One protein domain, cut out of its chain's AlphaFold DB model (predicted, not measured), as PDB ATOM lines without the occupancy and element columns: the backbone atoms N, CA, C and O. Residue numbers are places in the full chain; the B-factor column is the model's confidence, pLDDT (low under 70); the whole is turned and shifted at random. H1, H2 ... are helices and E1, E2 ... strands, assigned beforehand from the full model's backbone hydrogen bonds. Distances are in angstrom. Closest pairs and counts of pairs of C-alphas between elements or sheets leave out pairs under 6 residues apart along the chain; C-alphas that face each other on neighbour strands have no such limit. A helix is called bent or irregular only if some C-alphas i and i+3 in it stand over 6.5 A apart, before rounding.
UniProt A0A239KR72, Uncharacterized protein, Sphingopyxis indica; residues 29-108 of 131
ATOM      1  N   CYS A  29     139.775 161.716 144.476       95.62
ATOM      2  CA  CYS A  29     141.030 161.093 144.080       95.62
ATOM      3  C   CYS A  29     141.347 159.939 145.028       95.62
ATOM      4  O   CYS A  29     141.203 160.052 146.243       95.62
ATOM      5  N   TYR A  30     141.818 158.836 144.466       95.81
ATOM      6  CA  TYR A  30     142.143 157.618 145.189       95.81
ATOM      7  C   TYR A  30     143.479 157.063 144.723       95.81
ATOM      8  O   TYR A  30     143.991 157.399 143.651       95.81
ATOM      9  N   ARG A  31     144.054 156.183 145.534       94.31
ATOM     10  CA  ARG A  31     145.262 155.438 145.205       94.31
ATOM     11  C   ARG A  31     144.931 153.962 145.094       94.31
ATOM     12  O   ARG A  31     144.328 153.381 145.988       94.31
ATOM     13  N   ILE A  32     145.422 153.324 144.040       92.44
ATOM     14  CA  ILE A  32     145.291 151.879 143.855       92.44
ATOM     15  C   ILE A  32     146.625 151.272 143.438       92.44
ATOM     16  O   ILE A  32     147.453 151.909 142.790       92.44
ATOM     17  N   ARG A  33     146.848 150.014 143.814       89.94
ATOM     18  CA  ARG A  33     147.953 149.206 143.303       89.94
ATOM     19  C   ARG A  33     147.370 148.050 142.496       89.94
ATOM     20  O   ARG A  33     146.537 147.315 143.013       89.94
ATOM     21  N   LEU A  34     147.806 147.907 141.245       86.62
ATOM     22  CA  LEU A  34     147.247 146.922 140.311       86.62
ATOM     23  C   LEU A  34     147.769 145.499 140.531       86.62
ATOM     24  O   LEU A  34     147.100 144.538 140.163       86.62
ATOM     25  N   GLY A  35     148.948 145.346 141.134       86.12
ATOM     26  CA  GLY A  35     149.525 144.037 141.405       86.12
ATOM     27  C   GLY A  35     150.562 144.058 142.519       86.12
ATOM     28  O   GLY A  35     150.915 145.095 143.080       86.12
ATOM     29  N   ARG A  36     151.074 142.875 142.852       83.38
ATOM     30  CA  ARG A  36     152.213 142.751 143.762       83.38
ATOM     31  C   ARG A  36     153.463 143.325 143.086       83.38
ATOM     32  O   ARG A  36     153.711 143.031 141.920       83.38
ATOM     33  N   ASP A  37     154.222 144.130 143.828       85.25
ATOM     34  CA  ASP A  37     155.448 144.797 143.361       85.25
ATOM     35  C   ASP A  37     155.249 145.796 142.206       85.25
ATOM     36  O   ASP A  37     156.199 146.118 141.502       85.25
ATOM     37  N   THR A  38     154.037 146.334 142.024       87.56
ATOM     38  CA  THR A  38     153.801 147.462 141.108       87.56
ATOM     39  C   THR A  38     153.780 148.790 141.862       87.56
ATOM     40  O   THR A  38     153.425 148.866 143.050       87.56
ATOM     41  N   VAL A  39     154.098 149.869 141.147       89.12
ATOM     42  CA  VAL A  39     153.878 151.231 141.642       89.12
ATOM     43  C   VAL A  39     152.376 151.449 141.849       89.12
ATOM     44  O   VAL A  39     151.539 150.937 141.102       89.12
ATOM     45  N   ALA A  40     152.026 152.146 142.929       90.62
ATOM     46  CA  ALA A  40     150.650 152.567 143.151       90.62
ATOM     47  C   ALA A  40     150.340 153.759 142.243       90.62
ATOM     48  O   ALA A  40     151.125 154.708 142.202       90.62
ATOM     49  N   ILE A  41     149.201 153.726 141.568       92.12
ATOM     50  CA  ILE A  41     148.746 154.778 140.662       92.12
ATOM     51  C   ILE A  41     147.691 155.649 141.337       92.12
ATOM     52  O   ILE A  41     147.009 155.213 142.273       92.12
ATOM     53  N   GLY A  42     147.580 156.886 140.865       94.12
ATOM     54  CA  GLY A  42     146.449 157.753 141.179       94.12
ATOM     55  C   GLY A  42     145.253 157.419 140.290       94.12
ATOM     56  O   GLY A  42     145.427 157.119 139.111       94.12
ATOM     57  N   VAL A  43     144.046 157.489 140.847       94.81
ATOM     58  CA  VAL A  43     142.784 157.382 140.107       94.81
ATOM     59  C   VAL A  43     141.868 158.525 140.511       94.81
ATOM     60  O   VAL A  43     141.659 158.759 141.699       94.81
ATOM     61  N   ARG A  44     141.286 159.210 139.532       94.94
ATOM     62  CA  ARG A  44     140.229 160.200 139.724       94.94
ATOM     63  C   ARG A  44     138.880 159.577 139.384       94.94
ATOM     64  O   ARG A  44     138.730 159.012 138.304       94.94
ATOM     65  N   LEU A  45     137.914 159.712 140.286       94.88
ATOM     66  CA  LEU A  45     136.532 159.273 140.107       94.88
ATOM     67  C   LEU A  45     135.595 160.479 140.048       94.88
ATOM     68  O   LEU A  45     135.712 161.396 140.865       94.88
ATOM     69  N   TRP A  46     134.655 160.468 139.109       94.50
ATOM     70  CA  TRP A  46     133.600 161.475 139.008       94.50
ATOM     71  C   TRP A  46     132.336 160.880 138.387       94.50
ATOM     72  O   TRP A  46     132.391 159.866 137.693       94.50
ATOM     73  N   PHE A  47     131.199 161.522 138.639       93.69
ATOM     74  CA  PHE A  47     129.937 161.213 137.979       93.69
ATOM     75  C   PHE A  47     129.663 162.280 136.919       93.69
ATOM     76  O   PHE A  47     129.625 163.467 137.244       93.69
ATOM     77  N   GLY A  48     129.502 161.881 135.660       92.81
ATOM     78  CA  GLY A  48     129.293 162.824 134.563       92.81
ATOM     79  C   GLY A  48     129.193 162.151 133.202       92.81
ATOM     80  O   GLY A  48     129.114 160.921 133.111       92.81
ATOM     81  N   ALA A  49     129.181 162.962 132.144       90.69
ATOM     82  CA  ALA A  49     129.237 162.466 130.777       90.69
ATOM     83  C   ALA A  49     130.529 161.657 130.558       90.69
ATOM     84  O   ALA A  49     131.591 162.007 131.093       90.69
ATOM     85  N   PRO A  50     130.465 160.538 129.820       88.44
ATOM     86  CA  PRO A  50     131.662 159.787 129.508       88.44
ATOM     87  C   PRO A  50     132.558 160.579 128.559       88.44
ATOM     88  O   PRO A  50     132.070 161.219 127.633       88.44
ATOM     89  N   LEU A  51     133.867 160.493 128.773       87.25
ATOM     90  CA  LEU A  51     134.849 161.103 127.881       87.25
ATOM     91  C   LEU A  51     135.194 160.145 126.739       87.25
ATOM     92  O   LEU A  51     135.262 158.927 126.944       87.25
ATOM     93  N   ASP A  52     135.427 160.698 125.554       82.62
ATOM     94  CA  ASP A  52     136.023 159.980 124.435       82.62
ATOM     95  C   ASP A  52     137.449 159.538 124.829       82.62
ATOM     96  O   ASP A  52     138.263 160.375 125.233       82.62
ATOM     97  N   PRO A  53     137.784 158.239 124.740       72.56
ATOM     98  CA  PRO A  53     139.109 157.738 125.103       72.56
ATOM     99  C   PRO A  53     140.246 158.252 124.205       72.56
ATOM    100  O   PRO A  53     141.407 158.123 124.589       72.56
ATOM    101  N   VAL A  54     139.942 158.791 123.020       76.81
ATOM    102  CA  VAL A  54     140.929 159.302 122.060       76.81
ATOM    103  C   VAL A  54     141.071 160.817 122.162       76.81
ATOM    104  O   VAL A  54     142.196 161.314 122.203       76.81
ATOM    105  N   THR A  55     139.959 161.556 122.197       77.81
ATOM    106  CA  THR A  55     139.984 163.034 122.180       77.81
ATOM    107  C   THR A  55     139.900 163.659 123.571       77.81
ATOM    108  O   THR A  55     140.332 164.794 123.758       77.81
ATOM    109  N   GLY A  56     139.374 162.931 124.560       75.50
ATOM    110  CA  GLY A  56     139.097 163.458 125.895       75.50
ATOM    111  C   GLY A  56     137.882 164.386 125.965       75.50
ATOM    112  O   GLY A  56     137.644 164.974 127.018       75.50
ATOM    113  N   GLU A  57     137.119 164.529 124.879       85.00
ATOM    114  CA  GLU A  57     135.904 165.348 124.834       85.00
ATOM    115  C   GLU A  57     134.708 164.620 125.457       85.00
ATOM    116  O   GLU A  57     134.647 163.391 125.475       85.00
ATOM    117  N   GLU A  58     133.740 165.377 125.974       87.75
ATOM    118  CA  GLU A  58     132.498 164.804 126.494       87.75
ATOM    119  C   GLU A  58     131.666 164.213 125.355       87.75
ATOM    120  O   GLU A  58     131.348 164.874 124.367       87.75
ATOM    121  N   LEU A  59     131.288 162.948 125.507       86.75
ATOM    122  CA  LEU A  59     130.350 162.298 124.611       86.75
ATOM    123  C   LEU A  59     128.925 162.655 125.032       86.75
ATOM    124  O   LEU A  59     128.588 162.573 126.215       86.75
ATOM    125  N   ASP A  60     128.066 162.937 124.053       87.94
ATOM    126  CA  ASP A  60     126.624 163.103 124.259       87.94
ATOM    127  C   ASP A  60     125.969 161.745 124.577       87.94
ATOM    128  O   ASP A  60     125.440 161.031 123.719       87.94
ATOM    129  N   ARG A  61     126.146 161.305 125.824       86.62
ATOM    130  CA  ARG A  61     125.662 160.036 126.375       86.62
ATOM    131  C   ARG A  61     125.241 160.233 127.826       86.62
ATOM    132  O   ARG A  61     125.699 161.145 128.508       86.62
ATOM    133  N   SER A  62     124.411 159.315 128.317       91.00
ATOM    134  CA  SER A  62     123.938 159.329 129.702       91.00
ATOM    135  C   SER A  62     125.087 159.392 130.707       91.00
ATOM    136  O   SER A  62     126.088 158.680 130.578       91.00
ATOM    137  N   HIS A  63     124.898 160.215 131.738       90.62
ATOM    138  CA  HIS A  63     125.861 160.345 132.821       90.62
ATOM    139  C   HIS A  63     126.037 159.019 133.556       90.62
ATOM    140  O   HIS A  63     125.073 158.302 133.833       90.62
ATOM    141  N   ARG A  64     127.286 158.712 133.889       92.50
ATOM    142  CA  ARG A  64     127.663 157.518 134.639       92.50
ATOM    143  C   ARG A  64     128.899 157.797 135.479       92.50
ATOM    144  O   ARG A  64     129.550 158.832 135.336       92.50
ATOM    145  N   TRP A  65     129.221 156.856 136.353       93.69
ATOM    146  CA  TRP A  65     130.490 156.884 137.059       93.69
ATOM    147  C   TRP A  65     131.644 156.610 136.107       93.69
ATOM    148  O   TRP A  65     131.602 155.699 135.280       93.69
ATOM    149  N   GLN A  66     132.672 157.432 136.237       94.00
ATOM    150  CA  GLN A  66     133.856 157.424 135.402       94.00
ATOM    151  C   GLN A  66     135.092 157.328 136.295       94.00
ATOM    152  O   GLN A  66     135.126 157.881 137.397       94.00
ATOM    153  N   ALA A  67     136.113 156.632 135.801       93.69
ATOM    154  CA  ALA A  67     137.408 156.505 136.450       93.69
ATOM    155  C   ALA A  67     138.519 156.849 135.457       93.69
ATOM    156  O   ALA A  67     138.512 156.365 134.329       93.69
ATOM    157  N   GLN A  68     139.488 157.658 135.877       93.81
ATOM    158  CA  GLN A  68     140.655 158.019 135.074       93.81
ATOM    159  C   GLN A  68     141.929 157.779 135.870       93.81
ATOM    160  O   GLN A  68     142.026 158.182 137.029       93.81
ATOM    161  N   ALA A  69     142.908 157.133 135.251       92.94
ATOM    162  CA  ALA A  69     144.227 156.937 135.832       92.94
ATOM    163  C   ALA A  69     145.106 158.196 135.722       92.94
ATOM    164  O   ALA A  69     144.852 159.105 134.938       92.94
ATOM    165  N   ASP A  70     146.194 158.224 136.489       91.31
ATOM    166  CA  ASP A  70     147.199 159.293 136.460       91.31
ATOM    167  C   ASP A  70     147.917 159.478 135.107       91.31
ATOM    168  O   ASP A  70     148.569 160.502 134.902       91.31
ATOM    169  N   ASP A  71     147.779 158.527 134.180       88.00
ATOM    170  CA  ASP A  71     148.253 158.611 132.797       88.00
ATOM    171  C   ASP A  71     147.218 159.152 131.797       88.00
ATOM    172  O   ASP A  71     147.551 159.298 130.619       88.00
ATOM    173  N   GLY A  72     146.003 159.460 132.260       87.19
ATOM    174  CA  GLY A  72     144.901 159.995 131.461       87.19
ATOM    175  C   GLY A  72     143.942 158.940 130.906       87.19
ATOM    176  O   GLY A  72     142.875 159.304 130.416       87.19
ATOM    177  N   GLU A  73     144.265 157.650 131.019       89.00
ATOM    178  CA  GLU A  73     143.433 156.580 130.466       89.00
ATOM    179  C   GLU A  73     142.156 156.369 131.290       89.00
ATOM    180  O   GLU A  73     142.185 156.364 132.528       89.00
ATOM    181  N   ILE A  74     141.036 156.153 130.597       90.19
ATOM    182  CA  ILE A  74     139.763 155.805 131.227       90.19
ATOM    183  C   ILE A  74     139.796 154.341 131.665       90.19
ATOM    184  O   ILE A  74     140.018 153.436 130.864       90.19
ATOM    185  N   LEU A  75     139.558 154.120 132.953       90.12
ATOM    186  CA  LEU A  75     139.465 152.803 133.559       90.12
ATOM    187  C   LEU A  75     138.005 152.373 133.711       90.12
ATOM    188  O   LEU A  75     137.095 153.195 133.822       90.12
ATOM    189  N   ASP A  76     137.802 151.062 133.796       90.81
ATOM    190  CA  ASP A  76     136.524 150.489 134.203       90.81
ATOM    191  C   ASP A  76     136.252 150.802 135.684       90.81
ATOM    192  O   ASP A  76     136.943 150.306 136.581       90.81
ATOM    193  N   PHE A  77     135.253 151.649 135.926       90.94
ATOM    194  CA  PHE A  77     134.869 152.110 137.255       90.94
ATOM    195  C   PHE A  77     134.490 150.952 138.190       90.94
ATOM    196  O   PHE A  77     135.001 150.903 139.310       90.94
ATOM    197  N   GLU A  78     133.682 149.993 137.722       89.06
ATOM    198  CA  GLU A  78     133.177 148.872 138.535       89.06
ATOM    199  C   GLU A  78     134.323 148.007 139.072       89.06
ATOM    200  O   GLU A  78     134.296 147.498 140.192       89.06
ATOM    201  N   ARG A  79     135.393 147.887 138.283       88.69
ATOM    202  CA  ARG A  79     136.593 147.144 138.670       88.69
ATOM    203  C   ARG A  79     137.473 147.908 139.658       88.69
ATOM    204  O   ARG A  79     138.168 147.289 140.466       88.69
ATOM    205  N   VAL A  80     137.512 149.234 139.560       90.38
ATOM    206  CA  VAL A  80     138.472 150.067 140.299       90.38
ATOM    207  C   VAL A  80     137.915 150.540 141.633       90.38
ATOM    208  O   VAL A  80     138.659 150.540 142.616       90.38
ATOM    209  N   TRP A  81     136.631 150.896 141.692       91.19
ATOM    210  CA  TRP A  81     136.011 151.484 142.877       91.19
ATOM    211  C   TRP A  81     136.192 150.624 144.141       91.19
ATOM    212  O   TRP A  81     136.809 151.118 145.089       91.19
ATOM    213  N   PRO A  82     135.834 149.323 144.162       90.50
ATOM    214  CA  PRO A  82     136.010 148.504 145.364       90.50
ATOM    215  C   PRO A  82     137.464 148.382 145.829       90.50
ATOM    216  O   PRO A  82     137.747 148.195 147.013       90.50
ATOM    217  N   ALA A  83     138.412 148.484 144.896       88.62
ATOM    218  CA  ALA A  83     139.827 148.332 145.187       88.62
ATOM    219  C   ALA A  83     140.485 149.628 145.688       88.62
ATOM    220  O   ALA A  83     141.475 149.547 146.424       88.62
ATOM    221  N   CYS A  84     139.962 150.799 145.305       90.25
ATOM    222  CA  CYS A  84     140.525 152.103 145.659       90.25
ATOM    223  C   CYS A  84     139.756 152.840 146.768       90.25
ATOM    224  O   CYS A  84     140.347 153.708 147.408       90.25
ATOM    225  N   ALA A  85     138.506 152.462 147.059       89.56
ATOM    226  CA  ALA A  85     137.633 153.155 148.013       89.56
ATOM    227  C   ALA A  85     138.257 153.341 149.415       89.56
ATOM    228  O   ALA A  85     138.001 154.330 150.094       89.56
ATOM    229  N   ARG A  86     139.126 152.414 149.845       88.56
ATOM    230  CA  ARG A  86     139.813 152.463 151.152       88.56
ATOM    231  C   ARG A  86     141.004 153.427 151.227       88.56
ATOM    232  O   ARG A  86     141.535 153.647 152.310       88.56
ATOM    233  N   ASP A  87     141.475 153.928 150.090       91.06
ATOM    234  CA  ASP A  87     142.730 154.674 149.960       91.06
ATOM    235  C   ASP A  87     142.485 156.037 149.260       91.06
ATOM    236  O   ASP A  87     143.045 156.286 148.185       91.06
ATOM    237  N   PRO A  88     141.651 156.938 149.824       93.25
ATOM    238  CA  PRO A  88     141.485 158.288 149.288       93.25
ATOM    239  C   PRO A  88     142.794 159.084 149.395       93.25
ATOM    240  O   PRO A  88     143.559 158.940 150.351       93.25
ATOM    241  N   ILE A  89     143.050 159.936 148.405       94.12
ATOM    242  CA  ILE A  89     144.206 160.840 148.354       94.12
ATOM    243  C   ILE A  89     143.759 162.262 148.035       94.12
ATOM    244  O   ILE A  89     142.656 162.492 147.537       94.12
ATOM    245  N   THR A  90     144.632 163.230 148.293       95.56
ATOM    246  CA  THR A  90     144.345 164.616 147.927       95.56
ATOM    247  C   THR A  90     144.489 164.829 146.419       95.56
ATOM    248  O   THR A  90     145.202 164.102 145.722       95.56
ATOM    249  N   GLU A  91     143.847 165.872 145.895       92.88
ATOM    250  CA  GLU A  91     144.034 166.274 144.497       92.88
ATOM    251  C   GLU A  91     145.496 166.669 144.210       92.88
ATOM    252  O   GLU A  91     146.012 166.418 143.121       92.88
ATOM    253  N   ALA A  92     146.192 167.240 145.200       92.94
ATOM    254  CA  ALA A  92     147.613 167.560 145.100       92.94
ATOM    255  C   ALA A  92     148.468 166.292 144.926       92.94
ATOM    256  O   ALA A  92     149.345 166.265 144.061       92.94
ATOM    257  N   ASP A  93     148.169 165.222 145.669       93.06
ATOM    258  CA  ASP A  93     148.841 163.925 145.514       93.06
ATOM    259  C   ASP A  93     148.592 163.320 144.130       93.06
ATOM    260  O   ASP A  93     149.505 162.766 143.516       93.06
ATOM    261  N   PHE A  94     147.360 163.428 143.624       92.81
ATOM    262  CA  PHE A  94     147.020 162.970 142.279       92.81
ATOM    263  C   PHE A  94     147.819 163.736 141.215       92.81
ATOM    264  O   PHE A  94     148.481 163.118 140.383       92.81
ATOM    265  N   LYS A  95     147.867 165.073 141.300       92.75
ATOM    266  CA  LYS A  95     148.667 165.918 140.394       92.75
ATOM    267  C   LYS A  95     150.157 165.586 140.450       92.75
ATOM    268  O   LYS A  95     150.799 165.487 139.406       92.75
ATOM    269  N   ALA A  96     150.706 165.362 141.644       92.00
ATOM    270  CA  ALA A  96     152.102 164.965 141.812       92.00
ATOM    271  C   ALA A  96     152.404 163.620 141.124       92.00
ATOM    272  O   ALA A  96     153.464 163.457 140.517       92.00
ATOM    273  N   ARG A  97     151.466 162.664 141.166       91.31
ATOM    274  CA  ARG A  97     151.585 161.381 140.452       91.31
ATOM    275  C   ARG A  97     151.540 161.560 138.939       91.31
ATOM    276  O   ARG A  97     152.411 161.011 138.273       91.31
ATOM    277  N   CYS A  98     150.615 162.369 138.418       91.62
ATOM    278  CA  CYS A  98     150.570 162.708 136.993       91.62
ATOM    279  C   CYS A  98     151.898 163.316 136.519       91.62
ATOM    280  O   CYS A  98     152.473 162.855 135.533       91.62
ATOM    281  N   ALA A  99     152.437 164.291 137.261       90.19
ATOM    282  CA  ALA A  99     153.718 164.920 136.938       90.19
ATOM    283  C   ALA A  99     154.884 163.920 136.976       90.19
ATOM    284  O   ALA A  99     155.708 163.886 136.063       90.19
ATOM    285  N   ARG A 100     154.935 163.052 137.998       89.56
ATOM    286  CA  ARG A 100     155.964 162.005 138.110       89.56
ATOM    287  C   ARG A 100     155.887 161.005 136.958       89.56
ATOM    288  O   ARG A 100     156.926 160.584 136.460       89.56
ATOM    289  N   ARG A 101     154.677 160.641 136.532       89.38
ATOM    290  CA  ARG A 101     154.427 159.740 135.402       89.38
ATOM    291  C   ARG A 101     154.895 160.354 134.082       89.38
ATOM    292  O   ARG A 101     155.584 159.687 133.316       89.38
ATOM    293  N   ALA A 102     154.555 161.621 133.841       89.81
ATOM    294  CA  ALA A 102     154.997 162.368 132.665       89.81
ATOM    295  C   ALA A 102     156.529 162.458 132.611       89.81
ATOM    296  O   ALA A 102     157.137 162.038 131.631       89.81
ATOM    297  N   TRP A 103     157.159 162.866 133.718       90.81
ATOM    298  CA  TRP A 103     158.617 162.911 133.824       90.81
ATOM    299  C   TRP A 103     159.264 161.541 133.577       90.81
ATOM    300  O   TRP A 103     160.250 161.449 132.848       90.81
ATOM    301  N   ALA A 104     158.706 160.469 134.155       88.12
ATOM    302  CA  ALA A 104     159.239 159.119 134.003       88.12
ATOM    303  C   ALA A 104     159.150 158.628 132.553       88.12
ATOM    304  O   ALA A 104     160.091 158.007 132.078       88.12
ATOM    305  N   ARG A 105     158.074 158.940 131.823       88.81
ATOM    306  CA  ARG A 105     157.959 158.595 130.396       88.81
ATOM    307  C   ARG A 105     159.066 159.221 129.548       88.81
ATOM    308  O   ARG A 105     159.534 158.585 128.612       88.81
ATOM    309  N   GLU A 106     159.492 160.432 129.891       89.00
ATOM    310  CA  GLU A 106     160.528 161.164 129.156       89.00
ATOM    311  C   GLU A 106     161.952 160.775 129.581       89.00
ATOM    312  O   GLU A 106     162.835 160.639 128.740       89.00
ATOM    313  N   ASN A 107     162.187 160.594 130.886       86.94
ATOM    314  CA  ASN A 107     163.536 160.470 131.454       86.94
ATOM    315  C   ASN A 107     163.908 159.034 131.849       86.94
ATOM    316  O   ASN A 107     165.088 158.694 131.905       86.94
ATOM    317  N   ALA A 108     162.919 158.196 132.157       85.56
ATOM    318  CA  ALA A 108     163.106 156.826 132.624       85.56
ATOM    319  C   ALA A 108     162.002 155.899 132.071       85.56
ATOM    320  O   ALA A 108     161.233 155.329 132.859       85.56
TER     321      ALA A 108
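What this domain is: This is residues 29 to 108 of the 131 residues of an uncharacterized protein of Sphingopyxis indica (UniProt A0A239KR72). A small antiparallel sheet of three strands forms the middle layer, with the long helix H2 packed slantwise on one face and the short helix H1 on the other. Beyond the sheet contacts made by residues 91 to 101, H2 runs on to residue 107, while the long loop of residues 49 to 63 joins E2 to E3. The printed part has 80 residues, with three named strands and two named helices in the chain order E1 E2 E3 H1 H2; the sheet order is E1 - E2 - E3, and the class is mixed, helices and strands. The whole is compact, with a radius of gyration of the C-alphas of 13.1 A and spans of 37 by 29 by 22 A.

How they stand to each other: Begin at E2, residues 40 to 48, the inner strand, between the edge strands E1, residues 29 to 33, and E3, residues 64 to 69. They form a meander, each strand the antiparallel neighbour of the one before. In the hairpin of E1 and E2, look for N 30 and O 43, 2.8 A apart and within hydrogen-bond range. In the hairpin of E2 and E3, N 44 and O 68 are within that range at 2.8 A. H1, residues 77 to 84, and H2, residues 91 to 107, are on the sheet on opposite faces, in three layers, that is, with helices on both faces of a sheet. For H1 and E3, the closest C-alphas are those of Ala 67 and Phe 77, 5.1 A apart; for H1 and E1, those of Ile 32 and Cys 84, also 5.1 A. H2 has a height of 9.7 A over the sheet; its closest C-alpha pair with E2 is Gly 42 and Phe 94, 5.4 A. On the local plane H2 runs slantwise to E2 at 57 degrees, only just short of across. H1 and H2 are apart. Every O i to N i+4 pair is within hydrogen-bond range in H2, against 2 of 4 in H1.

Where its parts are: Find C-alpha 40 at (150.650, 152.567, 143.151); from there E2 runs 25.2 A to C-alpha 48. E1 starts at C-alpha 29, (141.030, 161.093, 144.080), and is 13.8 A long; E3 is 16.6 A. H1 spans 10.1 A and is only just irregular: C-alphas 79 and 82 are 6.9 A apart. H2 covers 24.2 A, ending at C-alpha 107, (163.536, 160.470, 131.454).

The domain as a whole: The two C-alphas farthest apart, those of Ser 62 and Asn 107, are 39.7 A apart. The printed part has no cut. The link from E2 to E3 is long, 15 residues; the other links are short. Mean pLDDT of the printed part is 89.8, and no printed residue is under 70.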